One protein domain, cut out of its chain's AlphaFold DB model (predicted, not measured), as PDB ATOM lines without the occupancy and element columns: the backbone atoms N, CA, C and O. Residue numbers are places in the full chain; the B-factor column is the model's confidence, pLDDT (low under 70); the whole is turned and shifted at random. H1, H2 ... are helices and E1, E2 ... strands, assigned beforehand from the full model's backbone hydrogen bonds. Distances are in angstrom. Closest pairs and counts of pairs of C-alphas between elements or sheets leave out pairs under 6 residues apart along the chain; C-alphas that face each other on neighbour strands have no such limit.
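AT A GLANCE: This is residues 36 to 184 of the 185 residues of an uncharacterized protein of Deltaproteobacteria bacterium (UniProt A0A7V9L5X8). Ten strands curl into a long, flattened barrel that closes on itself: E2, E3, E4 and E6 make one wall, E7, E8, E9 and E10 lead round the other, and E1 and E5 fill places between them. At one end the E9 and E10 hairpin makes the tip; at the other lie the short helix H1 and the loop of residues 53 to 67. The printed part has 149 residues, with strands E1 to E4, helix H1 and strands E5 to E10 in that order, and its class is mostly strand. The whole is compact, with a radius of gyration of the C-alphas of 15.1 A, yet elongated, spanning 49 by 29 by 22 A.

IN THESE COORDINATES: Find C-alpha 36 at (372.584, 251.575, 318.729), where E1, residues 36 to 38, begins. Next come E2, residues 41 to 52 and 31.3 A long, E3, residues 68 to 74, and E4, residues 77 to 86 and 24.8 A long. H1 is residues 89 to 92, and E5 is residues 98 to 101. E6, residues 110 to 119, is 25.7 A long; E7 is residues 122 to 126 and E8 residues 132 to 138. E9, residues 150 to 164, is 35.4 A long and bends by 77 degrees at residue 156. E10, residues 167 to 183, is 38.9 A long, bends by 81 degrees at residue 178 and ends with C-alpha 183 at (357.918, 268.498, 319.093).

HOW THE PARTS SIT: The strands form one branched, twisted sheet with no edge strand. Start at the meander E1 E2 E3 E4, each strand the antiparallel neighbour of the one before: look for N 43 and O 36 at 2.8 A, N 49 and O 71 at 2.8 A, and N 70 and O 84 at 2.9 A. E4 and E6 are antiparallel, with N 83 and O 114 at 2.8 A. On the other side of E6 lie E5, parallel, with N 101 and O 110 at 2.8 A, and E7, antiparallel, with N 124 and O 117 at 2.8 A. E7 is antiparallel to E9, with N 161 and O 125 at 2.8 A; E5 is antiparallel to E8, with N 98 and O 135 at 2.8 A. E8 E9 E10 is a second meander, with N 134 and O 155 at 2.7 A and N 160 and O 171 at 2.8 A. E10 is antiparallel to E1, with N 174 and O 37 at 2.8 A, and parallel to E2, with N 50 and O 182 at 2.8 A. H1 is on the sheet but only grazes it, with residues 89 to 92; it is too short for an O i to N i+4 pair, and its one O i to N i+3 pair is within hydrogen-bond range.

THE WHOLE: The two C-alphas farthest apart, those of Glu 63 and Ala 166, are 49.3 A apart. The printed part has no cut. The links E2 to E3 and E8 to E9 are long. Mean pLDDT of the printed part is 88.9; look for values under 70 at residues 57, 59, 94 to 96, 102 to 106 and 108.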
ATOM      1  N   ALA A  36     371.290 252.049 318.241       94.31
ATOM      2  CA  ALA A  36     372.584 251.575 318.729       94.31
ATOM      3  C   ALA A  36     372.678 250.049 318.623       94.31
ATOM      4  O   ALA A  36     371.862 249.320 319.190       94.31
ATOM      5  N   SER A  37     373.673 249.542 317.894       96.50
ATOM      6  CA  SER A  37     373.828 248.101 317.655       96.50
ATOM      7  C   SER A  37     375.286 247.650 317.614       96.50
ATOM      8  O   SER A  37     376.199 248.440 317.394       96.50
ATOM      9  N   GLY A  38     375.520 246.363 317.852       93.81
ATOM     10  CA  GLY A  38     376.847 245.756 317.882       93.81
ATOM     11  C   GLY A  38     376.767 244.272 318.225       93.81
ATOM     12  O   GLY A  38     375.691 243.672 318.214       93.81
ATOM     13  N   THR A  39     377.900 243.656 318.552       91.25
ATOM     14  CA  THR A  39     377.911 242.256 318.999       91.25
ATOM     15  C   THR A  39     377.144 242.126 320.317       91.25
ATOM     16  O   THR A  39     377.519 242.733 321.316       91.25
ATOM     17  N   ASP A  40     376.068 241.335 320.306       87.19
ATOM     18  CA  ASP A  40     375.180 241.064 321.450       87.19
ATOM     19  C   ASP A  40     374.419 242.281 322.012       87.19
ATOM     20  O   ASP A  40     373.815 242.196 323.086       87.19
ATOM     21  N   ILE A  41     374.375 243.392 321.272       94.19
ATOM     22  CA  ILE A  41     373.618 244.594 321.632       94.19
ATOM     23  C   ILE A  41     372.761 245.072 320.458       94.19
ATOM     24  O   ILE A  41     373.235 245.239 319.335       94.19
ATOM     25  N   SER A  42     371.481 245.308 320.739       96.38
ATOM     26  CA  SER A  42     370.550 245.991 319.843       96.38
ATOM     27  C   SER A  42     369.608 246.825 320.700       96.38
ATOM     28  O   SER A  42     368.731 246.277 321.366       96.38
ATOM     29  N   LEU A  43     369.816 248.137 320.713       97.44
ATOM     30  CA  LEU A  43     368.976 249.090 321.427       97.44
ATOM     31  C   LEU A  43     368.121 249.841 320.403       97.44
ATOM     32  O   LEU A  43     368.621 250.604 319.572       97.44
ATOM     33  N   GLU A  44     366.824 249.567 320.451       98.00
ATOM     34  CA  GLU A  44     365.808 250.283 319.691       98.00
ATOM     35  C   GLU A  44     365.281 251.437 320.531       98.00
ATOM     36  O   GLU A  44     364.923 251.227 321.688       98.00
ATOM     37  N   PHE A  45     365.253 252.633 319.957       97.69
ATOM     38  CA  PHE A  45     364.724 253.826 320.600       97.69
ATOM     39  C   PHE A  45     363.607 254.416 319.751       97.69
ATOM     40  O   PHE A  45     363.673 254.389 318.519       97.69
ATOM     41  N   GLY A  46     362.606 254.961 320.428       96.19
ATOM     42  CA  GLY A  46     361.469 255.639 319.828       96.19
ATOM     43  C   GLY A  46     360.934 256.728 320.745       96.19
ATOM     44  O   GLY A  46     361.567 257.066 321.749       96.19
ATOM     45  N   GLU A  47     359.782 257.284 320.370       95.31
ATOM     46  CA  GLU A  47     359.177 258.430 321.069       95.31
ATOM     47  C   GLU A  47     360.187 259.581 321.207       95.31
ATOM     48  O   GLU A  47     360.306 260.205 322.260       95.31
ATOM     49  N   LEU A  48     360.979 259.817 320.151       97.19
ATOM     50  CA  LEU A  48     361.921 260.922 320.171       97.19
ATOM     51  C   LEU A  48     361.135 262.227 320.118       97.19
ATOM     52  O   LEU A  48     360.370 262.478 319.188       97.19
ATOM     53  N   GLU A  49     361.377 263.075 321.101       96.50
ATOM     54  CA  GLU A  49     360.808 264.404 321.201       96.50
ATOM     55  C   GLU A  49     361.922 265.444 321.245       96.50
ATOM     56  O   GLU A  49     362.998 265.189 321.790       96.50
ATOM     57  N   TYR A  50     361.669 266.634 320.705       94.12
ATOM     58  CA  TYR A  50     362.595 267.752 320.804       94.12
ATOM     59  C   TYR A  50     361.988 268.964 321.511       94.12
ATOM     60  O   TYR A  50     360.814 269.287 321.344       94.12
ATOM     61  N   GLY A  51     362.821 269.676 322.265       90.81
ATOM     62  CA  GLY A  51     362.462 270.916 322.944       90.81
ATOM     63  C   GLY A  51     363.543 271.974 322.771       90.81
ATOM     64  O   GLY A  51     364.733 271.681 322.876       90.81
ATOM     65  N   GLN A  52     363.137 273.217 322.509       87.81
ATOM     66  CA  GLN A  52     364.052 274.356 322.512       87.81
ATOM     67  C   GLN A  52     364.346 274.760 323.960       87.81
ATOM     68  O   GLN A  52     363.510 275.344 324.649       87.81
ATOM     69  N   ASN A  53     365.543 274.434 324.423       78.94
ATOM     70  CA  ASN A  53     366.011 274.671 325.778       78.94
ATOM     71  C   ASN A  53     367.484 275.075 325.702       78.94
ATOM     72  O   ASN A  53     368.274 274.468 324.989       78.94
ATOM     73  N   ASN A  54     367.898 276.126 326.406       81.69
ATOM     74  CA  ASN A  54     369.284 276.623 326.364       81.69
ATOM     75  C   ASN A  54     370.264 275.721 327.141       81.69
ATOM     76  O   ASN A  54     371.223 276.202 327.742       81.69
ATOM     77  N   ASP A  55     370.012 274.415 327.139       79.50
ATOM     78  CA  ASP A  55     370.725 273.402 327.911       79.50
ATOM     79  C   ASP A  55     372.081 273.069 327.271       79.50
ATOM     80  O   ASP A  55     372.945 272.431 327.874       79.50
ATOM     81  N   CYS A  56     372.304 273.575 326.056       76.56
ATOM     82  CA  CYS A  56     373.503 273.363 325.275       76.56
ATOM     83  C   CYS A  56     374.124 274.655 324.753       76.56
ATOM     84  O   CYS A  56     374.221 274.858 323.537       76.56
ATOM     85  N   PRO A  57     374.561 275.543 325.658       69.62
ATOM     86  CA  PRO A  57     375.105 276.820 325.259       69.62
ATOM     87  C   PRO A  57     376.410 276.617 324.489       69.62
ATOM     88  O   PRO A  57     377.327 275.927 324.937       69.62
ATOM     89  N   VAL A  58     376.509 277.278 323.341       73.12
ATOM     90  CA  VAL A  58     377.770 277.441 322.620       73.12
ATOM     91  C   VAL A  58     378.196 278.882 322.773       73.12
ATOM     92  O   VAL A  58     377.481 279.796 322.373       73.12
ATOM     93  N   GLY A  59     379.378 279.095 323.352       69.25
ATOM     94  CA  GLY A  59     379.878 280.440 323.654       69.25
ATOM     95  C   GLY A  59     380.051 281.346 322.429       69.25
ATOM     96  O   GLY A  59     380.151 282.560 322.579       69.25
ATOM     97  N   SER A  60     380.081 280.775 321.223       71.81
ATOM     98  CA  SER A  60     380.155 281.493 319.945       71.81
ATOM     99  C   SER A  60     378.821 281.576 319.193       71.81
ATOM    100  O   SER A  60     378.800 282.064 318.060       71.81
ATOM    101  N   ALA A  61     377.716 281.098 319.774       73.12
ATOM    102  CA  ALA A  61     376.408 281.197 319.140       73.12
ATOM    103  C   ALA A  61     375.984 282.677 319.016       73.12
ATOM    104  O   ALA A  61     376.167 283.448 319.963       73.12
ATOM    105  N   PRO A  62     375.432 283.098 317.863       71.50
ATOM    106  CA  PRO A  62     374.817 284.410 317.727       71.50
ATOM    107  C   PRO A  62     373.723 284.630 318.775       71.50
ATOM    108  O   PRO A  62     373.063 283.689 319.218       71.50
ATOM    109  N   GLU A  63     373.503 285.891 319.141       72.31
ATOM    110  CA  GLU A  63     372.421 286.261 320.051       72.31
ATOM    111  C   GLU A  63     371.063 285.797 319.499       72.31
ATOM    112  O   GLU A  63     370.776 285.950 318.310       72.31
ATOM    113  N   GLY A  64     370.234 285.219 320.369       70.38
ATOM    114  CA  GLY A  64     368.912 284.707 320.008       70.38
ATOM    115  C   GLY A  64     368.893 283.281 319.456       70.38
ATOM    116  O   GLY A  64     367.803 282.759 319.237       70.38
ATOM    117  N   VAL A  65     370.046 282.625 319.270       72.06
ATOM    118  CA  VAL A  65     370.056 281.198 318.929       72.06
ATOM    119  C   VAL A  65     369.852 280.362 320.187       72.06
ATOM    120  O   VAL A  65     370.670 280.395 321.105       72.06
ATOM    121  N   ILE A  66     368.740 279.630 320.212       81.06
ATOM    122  CA  ILE A  66     368.379 278.693 321.273       81.06
ATOM    123  C   ILE A  66     368.844 277.303 320.849       81.06
ATOM    124  O   ILE A  66     368.683 276.918 319.689       81.06
ATOM    125  N   SER A  67     369.436 276.556 321.775       88.19
ATOM    126  CA  SER A  67     369.763 275.155 321.535       88.19
ATOM    127  C   SER A  67     368.528 274.257 321.623       88.19
ATOM    128  O   SER A  67     367.492 274.639 322.156       88.19
ATOM    129  N   MET A  68     368.636 273.048 321.096       90.50
ATOM    130  CA  MET A  68     367.556 272.074 321.084       90.50
ATOM    131  C   MET A  68     368.034 270.767 321.703       90.50
ATOM    132  O   MET A  68     369.090 270.255 321.337       90.50
ATOM    133  N   THR A  69     367.250 270.218 322.620       93.69
ATOM    134  CA  THR A  69     367.441 268.856 323.121       93.69
ATOM    135  C   THR A  69     366.522 267.928 322.358       93.69
ATOM    136  O   THR A  69     365.365 268.277 322.145       93.69
ATOM    137  N   ILE A  70     367.027 266.765 321.958       95.31
ATOM    138  CA  ILE A  70     366.239 265.658 321.416       95.31
ATOM    139  C   ILE A  70     366.383 264.506 322.403       95.31
ATOM    140  O   ILE A  70     367.509 264.121 322.700       95.31
ATOM    141  N   ALA A  71     365.290 263.953 322.906       96.81
ATOM    142  CA  ALA A  71     365.317 262.837 323.841       96.81
ATOM    143  C   ALA A  71     364.338 261.754 323.399       96.81
ATOM    144  O   ALA A  71     363.253 262.074 322.934       96.81
ATOM    145  N   GLY A  72     364.709 260.487 323.553       96.75
ATOM    146  CA  GLY A  72     363.844 259.341 323.287       96.75
ATOM    147  C   GLY A  72     364.042 258.238 324.317       96.75
ATOM    148  O   GLY A  72     365.013 258.247 325.080       96.75
ATOM    149  N   VAL A  73     363.127 257.273 324.323       97.75
ATOM    150  CA  VAL A  73     363.141 256.133 325.250       97.75
ATOM    151  C   VAL A  73     363.401 254.831 324.506       97.75
ATOM    152  O   VAL A  73     363.060 254.681 323.332       97.75
ATOM    153  N   GLN A  74     364.013 253.866 325.184       98.00
ATOM    154  CA  GLN A  74     364.237 252.549 324.606       98.00
ATOM    155  C   GLN A  74     362.904 251.788 324.473       98.00
ATOM    156  O   GLN A  74     362.163 251.616 325.447       98.00
ATOM    157  N   THR A  75     362.617 251.248 323.284       96.75
ATOM    158  CA  THR A  75     361.430 250.422 323.034       96.75
ATOM    159  C   THR A  75     361.422 249.218 323.979       96.75
ATOM    160  O   THR A  75     362.362 248.424 324.029       96.75
ATOM    161  N   GLY A  76     360.338 249.065 324.745       94.62
ATOM    162  CA  GLY A  76     360.168 247.961 325.696       94.62
ATOM    163  C   GLY A  76     360.960 248.093 327.003       94.62
ATOM    164  O   GLY A  76     360.810 247.237 327.874       94.62
ATOM    165  N   ASN A  77     361.748 249.158 327.179       94.50
ATOM    166  CA  ASN A  77     362.463 249.454 328.416       94.50
ATOM    167  C   ASN A  77     362.465 250.972 328.699       94.50
ATOM    168  O   ASN A  77     363.387 251.669 328.288       94.50
ATOM    169  N   PRO A  78     361.498 251.500 329.467       91.00
ATOM    170  CA  PRO A  78     361.359 252.944 329.683       91.00
ATOM    171  C   PRO A  78     362.488 253.573 330.517       91.00
ATOM    172  O   PRO A  78     362.501 254.783 330.704       91.00
ATOM    173  N   LEU A  79     363.402 252.765 331.070       92.50
ATOM    174  CA  LEU A  79     364.590 253.262 331.767       92.50
ATOM    175  C   LEU A  79     365.768 253.522 330.820       92.50
ATOM    176  O   LEU A  79     366.712 254.183 331.233       92.50
ATOM    177  N   GLY A  80     365.740 252.982 329.598       96.62
ATOM    178  CA  GLY A  80     366.749 253.288 328.589       96.62
ATOM    179  C   GLY A  80     366.436 254.622 327.925       96.62
ATOM    180  O   GLY A  80     365.291 254.855 327.531       96.62
ATOM    181  N   LEU A  81     367.440 255.482 327.801       97.06
ATOM    182  CA  LEU A  81     367.311 256.830 327.262       97.06
ATOM    183  C   LEU A  81     368.337 257.068 326.160       97.06
ATOM    184  O   LEU A  81     369.455 256.559 326.210       97.06
ATOM    185  N   ILE A  82     367.969 257.887 325.184       96.88
ATOM    186  CA  ILE A  82     368.915 258.493 324.254       96.88
ATOM    187  C   ILE A  82     368.665 259.992 324.231       96.88
ATOM    188  O   ILE A  82     367.534 260.423 324.031       96.88
ATOM    189  N   THR A  83     369.703 260.789 324.469       95.50
ATOM    190  CA  THR A  83     369.596 262.248 324.513       95.50
ATOM    191  C   THR A  83     370.666 262.880 323.644       95.50
ATOM    192  O   THR A  83     371.863 262.679 323.855       95.50
ATOM    193  N   PHE A  84     370.229 263.700 322.697       93.81
ATOM    194  CA  PHE A  84     371.074 264.558 321.890       93.81
ATOM    195  C   PHE A  84     370.860 266.012 322.236       93.81
ATOM    196  O   PHE A  84     369.799 266.460 322.667       93.81
ATOM    197  N   CYS A  85     371.894 266.763 321.937       91.69
ATOM    198  CA  CYS A  85     371.959 268.175 322.152       91.69
ATOM    199  C   CYS A  85     372.436 268.847 320.863       91.69
ATOM    200  O   CYS A  85     373.502 268.524 320.337       91.69
ATOM    201  N   VAL A  86     371.643 269.791 320.363       90.19
ATOM    202  CA  VAL A  86     371.834 270.479 319.084       90.19
ATOM    203  C   VAL A  86     371.990 271.981 319.346       90.19
ATOM    204  O   VAL A  86     371.001 272.673 319.588       90.19
ATOM    205  N   PRO A  87     373.212 272.536 319.310       82.75
ATOM    206  CA  PRO A  87     373.438 273.928 319.706       82.75
ATOM    207  C   PRO A  87     372.974 275.000 318.715       82.75
ATOM    208  O   PRO A  87     372.842 276.166 319.079       82.75
ATOM    209  N   ARG A  88     372.798 274.630 317.443       80.88
ATOM    210  CA  ARG A  88     372.461 275.523 316.327       80.88
ATOM    211  C   ARG A  88     371.407 274.844 315.445       80.88
ATOM    212  O   ARG A  88     371.765 274.292 314.404       80.88
ATOM    213  N   PRO A  89     370.123 274.815 315.851       78.88
ATOM    214  CA  PRO A  89     369.079 274.137 315.076       78.88
ATOM    215  C   PRO A  89     368.926 274.729 313.663       78.88
ATOM    216  O   PRO A  89     368.541 274.024 312.737       78.88
ATOM    217  N   ASP A  90     369.315 275.995 313.471       79.56
ATOM    218  CA  ASP A  90     369.407 276.644 312.162       79.56
ATOM    219  C   ASP A  90     370.454 275.998 311.237       79.56
ATOM    220  O   ASP A  90     370.235 275.910 310.032       79.56
ATOM    221  N   GLN A  91     371.573 275.518 311.789       78.69
ATOM    222  CA  GLN A  91     372.618 274.811 311.038       78.69
ATOM    223  C   GLN A  91     372.295 273.329 310.856       78.69
ATOM    224  O   GLN A  91     372.655 272.744 309.842       78.69
ATOM    225  N   PHE A  92     371.579 272.734 311.811       81.75
ATOM    226  CA  PHE A  92     371.138 271.343 311.732       81.75
ATOM    227  C   PHE A  92     370.156 271.101 310.577       81.75
ATOM    228  O   PHE A  92     370.113 270.003 310.028       81.75
ATOM    229  N   ASN A  93     369.417 272.142 310.174       72.56
ATOM    230  CA  ASN A  93     368.498 272.121 309.036       72.56
ATOM    231  C   ASN A  93     369.167 272.367 307.665       72.56
ATOM    232  O   ASN A  93     368.500 272.403 306.635       72.56
ATOM    233  N   ALA A  94     370.478 272.605 307.612       68.19
ATOM    234  CA  ALA A  94     371.140 272.955 306.353       68.19
ATOM    235  C   ALA A  94     371.375 271.746 305.422       68.19
ATOM    236  O   ALA A  94     371.953 271.914 304.350       68.19
ATOM    237  N   GLY A  95     370.955 270.538 305.824       62.22
ATOM    238  CA  GLY A  95     371.198 269.282 305.104       62.22
ATOM    239  C   GLY A  95     372.638 268.769 305.213       62.22
ATOM    240  O   GLY A  95     372.946 267.687 304.710       62.22
ATOM    241  N   ASP A  96     373.514 269.524 305.878       67.56
ATOM    242  CA  ASP A  96     374.872 269.108 306.182       67.56
ATOM    243  C   ASP A  96     374.871 268.250 307.448       67.56
ATOM    244  O   ASP A  96     374.418 268.669 308.515       67.56
ATOM    245  N   ALA A  97     375.440 267.052 307.337       75.06
ATOM    246  CA  ALA A  97     375.627 266.179 308.478       75.06
ATOM    247  C   ALA A  97     376.588 266.847 309.478       75.06
ATOM    248  O   ALA A  97     377.749 267.130 309.165       75.06
ATOM    249  N   LEU A  98     376.098 267.114 310.686       77.00
ATOM    250  CA  LEU A  98     376.906 267.648 311.772       77.00
ATOM    251  C   LEU A  98     377.647 266.498 312.438       77.00
ATOM    252  O   LEU A  98     377.096 265.418 312.619       77.00
ATOM    253  N   VAL A  99     378.899 266.725 312.812       83.56
ATOM    254  CA  VAL A  99     379.688 265.710 313.514       83.56
ATOM    255  C   VAL A  99     379.039 265.403 314.872       83.56
ATOM    256  O   VAL A  99     378.504 266.303 315.523       83.56
ATOM    257  N   LEU A 100     379.044 264.127 315.260       80.44
ATOM    258  CA  LEU A 100     378.725 263.695 316.619       80.44
ATOM    259  C   LEU A 100     379.939 263.949 317.505       80.44
ATOM    260  O   LEU A 100     381.025 263.460 317.198       80.44
ATOM    261  N   ASP A 101     379.746 264.707 318.576       79.56
ATOM    262  CA  ASP A 101     380.828 265.201 319.421       79.56
ATOM    263  C   ASP A 101     380.636 264.850 320.900       79.56
ATOM    264  O   ASP A 101     379.548 264.479 321.354       79.56
ATOM    265  N   ASP A 102     381.727 264.994 321.647       68.44
ATOM    266  CA  ASP A 102     381.791 264.815 323.093       68.44
ATOM    267  C   ASP A 102     380.910 265.864 323.813       68.44
ATOM    268  O   ASP A 102     380.989 267.065 323.510       68.44
ATOM    269  N   PRO A 103     380.071 265.453 324.784       66.44
ATOM    270  CA  PRO A 103     379.168 266.357 325.493       66.44
ATOM    271  C   PRO A 103     379.882 267.458 326.299       66.44
ATOM    272  O   PRO A 103     379.287 268.507 326.562       66.44
ATOM    273  N   THR A 104     381.152 267.268 326.662       67.25
ATOM    274  CA  THR A 104     381.973 268.245 327.394       67.25
ATOM    275  C   THR A 104     382.496 269.379 326.510       67.25
ATOM    276  O   THR A 104     382.906 270.431 327.016       67.25
ATOM    277  N   LEU A 105     382.451 269.214 325.186       66.94
ATOM    278  CA  LEU A 105     382.913 270.214 324.237       66.94
ATOM    279  C   LEU A 105     381.806 271.243 323.945       66.94
ATOM    280  O   LEU A 105     380.630 270.925 323.772       66.94
ATOM    281  N   GLN A 106     382.182 272.526 323.913       67.12
ATOM    282  CA  GLN A 106     381.297 273.643 323.543       67.12
ATOM    283  C   GLN A 106     381.488 273.995 322.062       67.12
ATOM    284  O   GLN A 106     381.903 275.102 321.712       67.12
ATOM    285  N   THR A 107     381.260 273.015 321.193       70.50
ATOM    286  CA  THR A 107     381.421 273.131 319.738       70.50
ATOM    287  C   THR A 107     380.082 273.413 319.065       70.50
ATOM    288  O   THR A 107     379.023 273.312 319.671       70.50
ATOM    289  N   THR A 108     380.102 273.766 317.781       66.00
ATOM    290  CA  THR A 108     378.886 273.955 316.968       66.00
ATOM    291  C   THR A 108     378.281 272.628 316.478       66.00
ATOM    292  O   THR A 108     377.556 272.623 315.490       66.00
ATOM    293  N   GLN A 109     378.639 271.504 317.099       83.00
ATOM    294  CA  GLN A 109     378.335 270.145 316.641       83.00
ATOM    295  C   GLN A 109     377.195 269.516 317.456       83.00
ATOM    296  O   GLN A 109     376.780 270.069 318.475       83.00
ATOM    297  N   VAL A 110     376.668 268.373 317.006       88.31
ATOM    298  CA  VAL A 110     375.637 267.625 317.744       88.31
ATOM    299  C   VAL A 110     376.319 266.794 318.819       88.31
ATOM    300  O   VAL A 110     377.288 266.098 318.541       88.31
ATOM    301  N   ARG A 111     375.808 266.839 320.047       90.19
ATOM    302  CA  ARG A 111     376.397 266.129 321.188       90.19
ATOM    303  C   ARG A 111     375.491 264.988 321.617       90.19
ATOM    304  O   ARG A 111     374.299 265.217 321.826       90.19
ATOM    305  N   LEU A 112     376.048 263.787 321.761       92.62
ATOM    306  CA  LEU A 112     375.366 262.672 322.419       92.62
ATOM    307  C   LEU A 112     375.571 262.832 323.929       92.62
ATOM    308  O   LEU A 112     376.684 262.686 324.422       92.62
ATOM    309  N   VAL A 113     374.509 263.213 324.635       91.94
ATOM    310  CA  VAL A 113     374.550 263.552 326.066       91.94
ATOM    311  C   VAL A 113     374.303 262.328 326.931       91.94
ATOM    312  O   VAL A 113     374.947 262.169 327.963       91.94
ATOM    313  N   ASP A 114     373.365 261.482 326.515       93.56
ATOM    314  CA  ASP A 114     373.017 260.256 327.219       93.56
ATOM    315  C   ASP A 114     372.706 259.159 326.203       93.56
ATOM    316  O   ASP A 114     372.089 259.408 325.162       93.56
ATOM    317  N   LEU A 115     373.152 257.952 326.513       96.19
ATOM    318  CA  LEU A 115     372.796 256.728 325.819       96.19
ATOM    319  C   LEU A 115     372.856 255.597 326.836       96.19
ATOM    320  O   LEU A 115     373.931 255.117 327.191       96.19
ATOM    321  N   SER A 116     371.685 255.167 327.279       97.56
ATOM    322  CA  SER A 116     371.526 254.082 328.231       97.56
ATOM    323  C   SER A 116     370.462 253.098 327.766       97.56
ATOM    324  O   SER A 116     369.538 253.424 327.019       97.56
ATOM    325  N   GLY A 117     370.587 251.845 328.190       97.44
ATOM    326  CA  GLY A 117     369.614 250.825 327.835       97.44
ATOM    327  C   GLY A 117     369.912 249.460 328.424       97.44
ATOM    328  O   GLY A 117     370.873 249.260 329.166       97.44
ATOM    329  N   ALA A 118     369.069 248.491 328.084       97.12
ATOM    330  CA  ALA A 118     369.252 247.102 328.471       97.12
ATOM    331  C   ALA A 118     368.934 246.158 327.311       97.12
ATOM    332  O   ALA A 118     367.946 246.329 326.601       97.12
ATOM    333  N   SER A 119     369.761 245.134 327.132       96.56
ATOM    334  CA  SER A 119     369.590 244.103 326.105       96.56
ATOM    335  C   SER A 119     370.265 242.817 326.562       96.56
ATOM    336  O   SER A 119     371.320 242.855 327.190       96.56
ATOM    337  N   ASN A 120     369.659 241.667 326.257       94.94
ATOM    338  CA  ASN A 120     370.228 240.340 326.532       94.94
ATOM    339  C   ASN A 120     370.679 240.116 327.992       94.94
ATOM    340  O   ASN A 120     371.609 239.358 328.252       94.94
ATOM    341  N   GLY A 121     370.008 240.756 328.957       94.88
ATOM    342  CA  GLY A 121     370.333 240.639 330.384       94.88
ATOM    343  C   GLY A 121     371.496 241.515 330.863       94.88
ATOM    344  O   GLY A 121     371.898 241.380 332.016       94.88
ATOM    345  N   CYS A 122     372.006 242.411 330.017       97.38
ATOM    346  CA  CYS A 122     373.019 243.401 330.369       97.38
ATOM    347  C   CYS A 122     372.436 244.817 330.332       97.38
ATOM    348  O   CYS A 122     371.498 245.079 329.571       97.38
ATOM    349  N   THR A 123     373.007 245.725 331.121       97.50
ATOM    350  CA  THR A 123     372.783 247.173 331.001       97.50
ATOM    351  C   THR A 123     373.939 247.823 330.258       97.50
ATOM    352  O   THR A 123     375.051 247.290 330.233       97.50
ATOM    353  N   PHE A 124     373.654 248.959 329.637       97.56
ATOM    354  CA  PHE A 124     374.589 249.728 328.837       97.56
ATOM    355  C   PHE A 124     374.453 251.191 329.218       97.56
ATOM    356  O   PHE A 124     373.327 251.679 329.274       97.56
ATOM    357  N   ASP A 125     375.577 251.861 329.430       97.38
ATOM    358  CA  ASP A 125     375.641 253.283 329.758       97.38
ATOM    359  C   ASP A 125     376.755 253.938 328.939       97.38
ATOM    360  O   ASP A 125     377.815 253.334 328.739       97.38
ATOM    361  N   LEU A 126     376.516 255.156 328.456       95.25
ATOM    362  CA  LEU A 126     377.477 255.935 327.682       95.25
ATOM    363  C   LEU A 126     378.773 256.144 328.473       95.25
ATOM    364  O   LEU A 126     378.752 256.632 329.601       95.25
ATOM    365  N   GLU A 127     379.903 255.783 327.869       92.38
ATOM    366  CA  GLU A 127     381.220 256.109 328.421       92.38
ATOM    367  C   GLU A 127     381.569 257.564 328.128       92.38
ATOM    368  O   GLU A 127     381.177 258.108 327.094       92.38
ATOM    369  N   ASP A 128     382.395 258.162 328.987       84.19
ATOM    370  CA  ASP A 128     382.970 259.501 328.793       84.19
ATOM    371  C   ASP A 128     384.092 259.457 327.738       84.19
ATOM    372  O   ASP A 128     385.270 259.718 327.989       84.19
ATOM    373  N   THR A 129     383.733 258.992 326.544       82.44
ATOM    374  CA  THR A 129     384.588 258.949 325.364       82.44
ATOM    375  C   THR A 129     383.862 259.612 324.210       82.44
ATOM    376  O   THR A 129     382.648 259.482 324.062       82.44
ATOM    377  N   GLN A 130     384.627 260.292 323.361       81.50
ATOM    378  CA  GLN A 130     384.081 261.020 322.228       81.50
ATOM    379  C   GLN A 130     383.364 260.054 321.260       81.50
ATOM    380  O   GLN A 130     384.017 259.158 320.708       81.50
ATOM    381  N   PRO A 131     382.044 260.213 321.027       89.88
ATOM    382  CA  PRO A 131     381.382 259.536 319.923       89.88
ATOM    383  C   PRO A 131     381.991 260.025 318.605       89.88
ATOM    384  O   PRO A 131     382.541 261.118 318.517       89.88
ATOM    385  N   ALA A 132     381.904 259.212 317.562       90.06
ATOM    386  CA  ALA A 132     382.400 259.567 316.239       90.06
ATOM    387  C   ALA A 132     381.293 259.374 315.213       90.06
ATOM    388  O   ALA A 132     380.501 258.450 315.336       90.06
ATOM    389  N   GLY A 133     381.254 260.207 314.180       91.75
ATOM    390  CA  GLY A 133     380.282 260.083 313.097       91.75
ATOM    391  C   GLY A 133     379.508 261.366 312.886       91.75
ATOM    392  O   GLY A 133     380.035 262.453 313.116       91.75
ATOM    393  N   THR A 134     378.276 261.232 312.419       92.12
ATOM    394  CA  THR A 134     377.434 262.349 312.019       92.12
ATOM    395  C   THR A 134     375.975 262.171 312.427       92.12
ATOM    396  O   THR A 134     375.480 261.051 312.576       92.12
ATOM    397  N   ALA A 135     375.298 263.302 312.590       93.12
ATOM    398  CA  ALA A 135     373.866 263.429 312.768       93.12
ATOM    399  C   ALA A 135     373.329 264.492 311.805       93.12
ATOM    400  O   ALA A 135     373.920 265.562 311.656       93.12
ATOM    401  N   ASN A 136     372.191 264.219 311.178       92.38
ATOM    402  CA  ASN A 136     371.508 265.156 310.291       92.38
ATOM    403  C   ASN A 136     370.010 265.211 310.607       92.38
ATOM    404  O   ASN A 136     369.449 264.238 311.119       92.38
ATOM    405  N   SER A 137     369.365 266.327 310.265       92.38
ATOM    406  CA  SER A 137     367.905 266.404 310.206       92.38
ATOM    407  C   SER A 137     367.402 266.364 308.770       92.38
ATOM    408  O   SER A 137     368.003 266.939 307.864       92.38
ATOM    409  N   GLU A 138     366.270 265.702 308.569       92.31
ATOM    410  CA  GLU A 138     365.503 265.764 307.328       92.31
ATOM    411  C   GLU A 138     364.097 266.276 307.632       92.31
ATOM    412  O   GLU A 138     363.450 265.809 308.571       92.31
ATOM    413  N   GLY A 139     363.628 267.245 306.845       91.12
ATOM    414  CA  GLY A 139     362.305 267.849 307.008       91.12
ATOM    415  C   GLY A 139     362.145 268.740 308.242       91.12
ATOM    416  O   GLY A 139     361.022 269.069 308.627       91.12
ATOM    417  N   LEU A 140     363.251 269.159 308.866       89.31
ATOM    418  CA  LEU A 140     363.229 270.210 309.875       89.31
ATOM    419  C   LEU A 140     362.824 271.536 309.211       89.31
ATOM    420  O   LEU A 140     363.288 271.893 308.135       89.31
ATOM    421  N   CYS A 141     361.933 272.288 309.846       87.69
ATOM    422  CA  CYS A 141     361.447 273.561 309.312       87.69
ATOM    423  C   CYS A 141     361.467 274.641 310.386       87.69
ATOM    424  O   CYS A 141     361.452 274.348 311.583       87.69
ATOM    425  N   ASP A 142     361.536 275.900 309.947       85.12
ATOM    426  CA  ASP A 142     361.524 277.085 310.812       85.12
ATOM    427  C   ASP A 142     362.545 277.019 311.964       85.12
ATOM    428  O   ASP A 142     362.261 277.432 313.087       85.12
ATOM    429  N   ALA A 143     363.725 276.440 311.705       79.00
ATOM    430  CA  ALA A 143     364.768 276.200 312.710       79.00
ATOM    431  C   ALA A 143     364.249 275.469 313.974       79.00
ATOM    432  O   ALA A 143     364.655 275.771 315.096       79.00
ATOM    433  N   GLY A 144     363.322 274.523 313.792       80.56
ATOM    434  CA  GLY A 144     362.695 273.755 314.871       80.56
ATOM    435  C   GLY A 144     361.466 274.411 315.494       80.56
ATOM    436  O   GLY A 144     360.914 273.861 316.440       80.56
ATOM    437  N   ALA A 145     361.002 275.560 314.997       82.44
ATOM    438  CA  ALA A 145     359.752 276.157 315.468       82.44
ATOM    439  C   ALA A 145     358.494 275.494 314.866       82.44
ATOM    440  O   ALA A 145     357.395 275.681 315.389       82.44
ATOM    441  N   SER A 146     358.635 274.726 313.779       85.50
ATOM    442  CA  SER A 146     357.518 274.015 313.151       85.50
ATOM    443  C   SER A 146     357.065 272.818 313.986       85.50
ATOM    444  O   SER A 146     357.869 271.970 314.347       85.50
ATOM    445  N   LEU A 147     355.755 272.680 314.212       88.38
ATOM    446  CA  LEU A 147     355.178 271.549 314.953       88.38
ATOM    447  C   LEU A 147     355.105 270.242 314.140       88.38
ATOM    448  O   LEU A 147     354.567 269.249 314.623       88.38
ATOM    449  N   ALA A 148     355.595 270.232 312.897       89.81
ATOM    450  CA  ALA A 148     355.560 269.050 312.037       89.81
ATOM    451  C   ALA A 148     356.562 267.957 312.453       89.81
ATOM    452  O   ALA A 148     356.452 266.828 311.977       89.81
ATOM    453  N   GLY A 149     357.526 268.273 313.326       92.25
ATOM    454  CA  GLY A 149     358.633 267.372 313.639       92.25
ATOM    455  C   GLY A 149     359.666 267.303 312.512       92.25
ATOM    456  O   GLY A 149     359.695 268.160 311.629       92.25
ATOM    457  N   PHE A 150     360.528 266.292 312.558       94.50
ATOM    458  CA  PHE A 150     361.549 266.005 311.542       94.50
ATOM    459  C   PHE A 150     362.046 264.560 311.681       94.50
ATOM    460  O   PHE A 150     361.672 263.866 312.623       94.50
ATOM    461  N   ALA A 151     362.888 264.086 310.764       95.19
ATOM    462  CA  ALA A 151     363.600 262.821 310.928       95.19
ATOM    463  C   ALA A 151     365.046 263.066 311.372       95.19
ATOM    464  O   ALA A 151     365.766 263.842 310.742       95.19
ATOM    465  N   LEU A 152     365.482 262.388 312.432       95.25
ATOM    466  CA  LEU A 152     366.882 262.326 312.841       95.25
ATOM    467  C   LEU A 152     367.560 261.170 312.106       95.25
ATOM    468  O   LEU A 152     367.109 260.027 312.200       95.25
ATOM    469  N   VAL A 153     368.655 261.464 311.409       95.19
ATOM    470  CA  VAL A 153     369.513 260.471 310.754       95.19
ATOM    471  C   VAL A 153     370.852 260.423 311.470       95.19
ATOM    472  O   VAL A 153     371.479 261.462 311.669       95.19
ATOM    473  N   LEU A 154     371.293 259.224 311.842       95.19
ATOM    474  CA  LEU A 154     372.569 258.977 312.511       95.19
ATOM    475  C   LEU A 154     373.435 258.046 311.665       95.19
ATOM    476  O   LEU A 154     372.928 257.078 311.092       95.19
ATOM    477  N   ASP A 155     374.736 258.317 311.642       94.94
ATOM    478  CA  ASP A 155     375.762 257.409 311.127       94.94
ATOM    479  C   ASP A 155     377.073 257.629 311.888       94.94
ATOM    480  O   ASP A 155     377.761 258.634 311.696       94.94
ATOM    481  N   GLY A 156     377.404 256.717 312.795       95.06
ATOM    482  CA  GLY A 156     378.535 256.859 313.690       95.06
ATOM    483  C   GLY A 156     378.768 255.673 314.610       95.06
ATOM    484  O   GLY A 156     378.298 254.556 314.396       95.06
ATOM    485  N   THR A 157     379.525 255.926 315.668       95.56
ATOM    486  CA  THR A 157     379.857 254.977 316.722       95.56
ATOM    487  C   THR A 157     379.936 255.679 318.067       95.56
ATOM    488  O   THR A 157     380.398 256.816 318.148       95.56
ATOM    489  N   ALA A 158     379.574 254.970 319.128       95.31
ATOM    490  CA  ALA A 158     379.825 255.377 320.505       95.31
ATOM    491  C   ALA A 158     380.416 254.210 321.290       95.31
ATOM    492  O   ALA A 158     380.328 253.051 320.879       95.31
ATOM    493  N   THR A 159     381.016 254.520 322.428       95.88
ATOM    494  CA  THR A 159     381.514 253.512 323.356       95.88
ATOM    495  C   THR A 159     380.606 253.485 324.576       95.88
ATOM    496  O   THR A 159     380.286 254.537 325.124       95.88
ATOM    497  N   LEU A 160     380.182 252.293 324.987       96.56
ATOM    498  CA  LEU A 160     379.333 252.075 326.152       96.56
ATOM    499  C   LEU A 160     380.053 251.173 327.151       96.56
ATOM    500  O   LEU A 160     380.737 250.227 326.754       96.56
ATOM    501  N   THR A 161     379.823 251.401 328.437       97.62
ATOM    502  CA  THR A 161     380.119 250.418 329.477       97.62
ATOM    503  C   THR A 161     378.954 249.444 329.530       97.62
ATOM    504  O   THR A 161     377.797 249.832 329.686       97.62
ATOM    505  N   ARG A 162     379.262 248.160 329.372       97.50
ATOM    506  CA  ARG A 162     378.323 247.050 329.451       97.50
ATOM    507  C   ARG A 162     378.488 246.361 330.798       97.50
ATOM    508  O   ARG A 162     379.584 245.934 331.151       97.50
ATOM    509  N   THR A 163     377.383 246.195 331.517       97.81
ATOM    510  CA  THR A 163     377.340 245.467 332.789       97.81
ATOM    511  C   THR A 163     376.429 244.248 332.667       97.81
ATOM    512  O   THR A 163     375.218 244.380 332.494       97.81
ATOM    513  N   CYS A 164     377.001 243.050 332.781       97.19
ATOM    514  CA  CYS A 164     376.306 241.764 332.705       97.19
ATOM    515  C   CYS A 164     376.480 240.999 334.029       97.19
ATOM    516  O   CYS A 164     377.339 240.129 334.176       97.19
ATOM    517  N   GLY A 165     375.675 241.333 335.041       96.81
ATOM    518  CA  GLY A 165     375.834 240.762 336.380       96.81
ATOM    519  C   GLY A 165     377.100 241.276 337.070       96.81
ATOM    520  O   GLY A 165     377.120 242.416 337.520       96.81
ATOM    521  N   ALA A 166     378.125 240.429 337.203       97.38
ATOM    522  CA  ALA A 166     379.412 240.813 337.800       97.38
ATOM    523  C   ALA A 166     380.461 241.241 336.760       97.38
ATOM    524  O   ALA A 166     381.481 241.817 337.134       97.38
ATOM    525  N   ASP A 167     380.217 240.948 335.481       97.50
ATOM    526  CA  ASP A 167     381.128 241.286 334.398       97.50
ATOM    527  C   ASP A 167     380.859 242.718 333.931       97.50
ATOM    528  O   ASP A 167     379.713 243.081 333.647       97.50
ATOM    529  N   VAL A 168     381.920 243.523 333.868       97.81
ATOM    530  CA  VAL A 168     381.887 244.906 333.382       97.81
ATOM    531  C   VAL A 168     382.985 245.062 332.343       97.81
ATOM    532  O   VAL A 168     384.159 244.819 332.635       97.81
ATOM    533  N   ASP A 169     382.604 245.446 331.133       96.81
ATOM    534  CA  ASP A 169     383.530 245.748 330.050       96.81
ATOM    535  C   ASP A 169     383.034 246.917 329.200       96.81
ATOM    536  O   ASP A 169     381.961 247.474 329.419       96.81
ATOM    537  N   THR A 170     383.865 247.326 328.250       96.56
ATOM    538  CA  THR A 170     383.586 248.439 327.354       96.56
ATOM    539  C   THR A 170     383.346 247.887 325.953       96.56
ATOM    540  O   THR A 170     384.132 247.077 325.452       96.56
ATOM    541  N   VAL A 171     382.274 248.331 325.302       96.62
ATOM    542  CA  VAL A 171     381.888 247.905 323.955       96.62
ATOM    543  C   VAL A 171     381.714 249.110 323.040       96.62
ATOM    544  O   VAL A 171     381.150 250.127 323.432       96.62
ATOM    545  N   THR A 172     382.173 248.996 321.797       96.19
ATOM    546  CA  THR A 172     381.862 249.978 320.753       96.19
ATOM    547  C   THR A 172     380.590 249.556 320.035       96.19
ATOM    548  O   THR A 172     380.473 248.412 319.590       96.19
ATOM    549  N   VAL A 173     379.654 250.488 319.908       96.94
ATOM    550  CA  VAL A 173     378.384 250.307 319.209       96.94
ATOM    551  C   VAL A 173     378.343 251.202 317.983       96.94
ATOM    552  O   VAL A 173     378.877 252.309 317.991       96.94
ATOM    553  N   THR A 174     377.693 250.729 316.929       97.50
ATOM    554  CA  THR A 174     377.318 251.537 315.774       97.50
ATOM    555  C   THR A 174     376.067 252.330 316.113       97.50
ATOM    556  O   THR A 174     375.061 251.745 316.516       97.50
ATOM    557  N   LEU A 175     376.141 253.644 315.911       96.50
ATOM    558  CA  LEU A 175     375.005 254.549 315.925       96.50
ATOM    559  C   LEU A 175     374.514 254.729 314.496       96.50
ATOM    560  O   LEU A 175     375.156 255.425 313.718       96.50
ATOM    561  N   ALA A 176     373.422 254.082 314.119       96.50
ATOM    562  CA  ALA A 176     372.921 254.184 312.755       96.50
ATOM    563  C   ALA A 176     371.411 254.074 312.737       96.50
ATOM    564  O   ALA A 176     370.853 253.217 313.409       96.50
ATOM    565  N   GLY A 177     370.752 254.906 311.943       95.44
ATOM    566  CA  GLY A 177     369.310 254.813 311.780       95.44
ATOM    567  C   GLY A 177     368.683 256.109 311.312       95.44
ATOM    568  O   GLY A 177     369.335 257.144 311.206       95.44
ATOM    569  N   ARG A 178     367.386 256.015 311.033       96.69
ATOM    570  CA  ARG A 178     366.512 257.131 310.689       96.69
ATOM    571  C   ARG A 178     365.244 256.982 311.514       96.69
ATOM    572  O   ARG A 178     364.627 255.922 311.457       96.69
ATOM    573  N   VAL A 179     364.883 258.006 312.278       97.25
ATOM    574  CA  VAL A 179     363.774 257.948 313.241       97.25
ATOM    575  C   VAL A 179     363.019 259.272 313.274       97.25
ATOM    576  O   VAL A 179     363.623 260.335 313.119       97.25
ATOM    577  N   ALA A 180     361.699 259.212 313.429       97.25
ATOM    578  CA  ALA A 180     360.860 260.392 313.565       97.25
ATOM    579  C   ALA A 180     361.099 261.076 314.919       97.25
ATOM    580  O   ALA A 180     361.247 260.412 315.942       97.25
ATOM    581  N   VAL A 181     361.115 262.408 314.911       96.81
ATOM    582  CA  VAL A 181     361.231 263.259 316.095       96.81
ATOM    583  C   VAL A 181     360.044 264.219 316.128       96.81
ATOM    584  O   VAL A 181     359.845 265.002 315.196       96.81
ATOM    585  N   ALA A 182     359.260 264.166 317.200       95.88
ATOM    586  CA  ALA A 182     358.104 265.026 317.430       95.88
ATOM    587  C   ALA A 182     358.482 266.273 318.256       95.88
ATOM    588  O   ALA A 182     359.444 266.237 319.020       95.88
ATOM    589  N   PRO A 183     357.761 267.398 318.143       92.62
ATOM    590  CA  PRO A 183     357.918 268.498 319.093       92.62
ATOM    591  C   PRO A 183     357.412 268.089 320.483       92.62
ATOM    592  O   PRO A 183     356.394 267.406 320.597       92.62
ATOM    593  N   GLN A 184     358.080 268.561 321.535       89.25
ATOM    594  CA  GLN A 184     357.535 268.497 322.890       89.25
ATOM    595  C   GLN A 184     356.222 269.304 322.984       89.25
ATOM    596  O   GLN A 184     356.114 270.358 322.347       89.25
TER     597      GLN A 184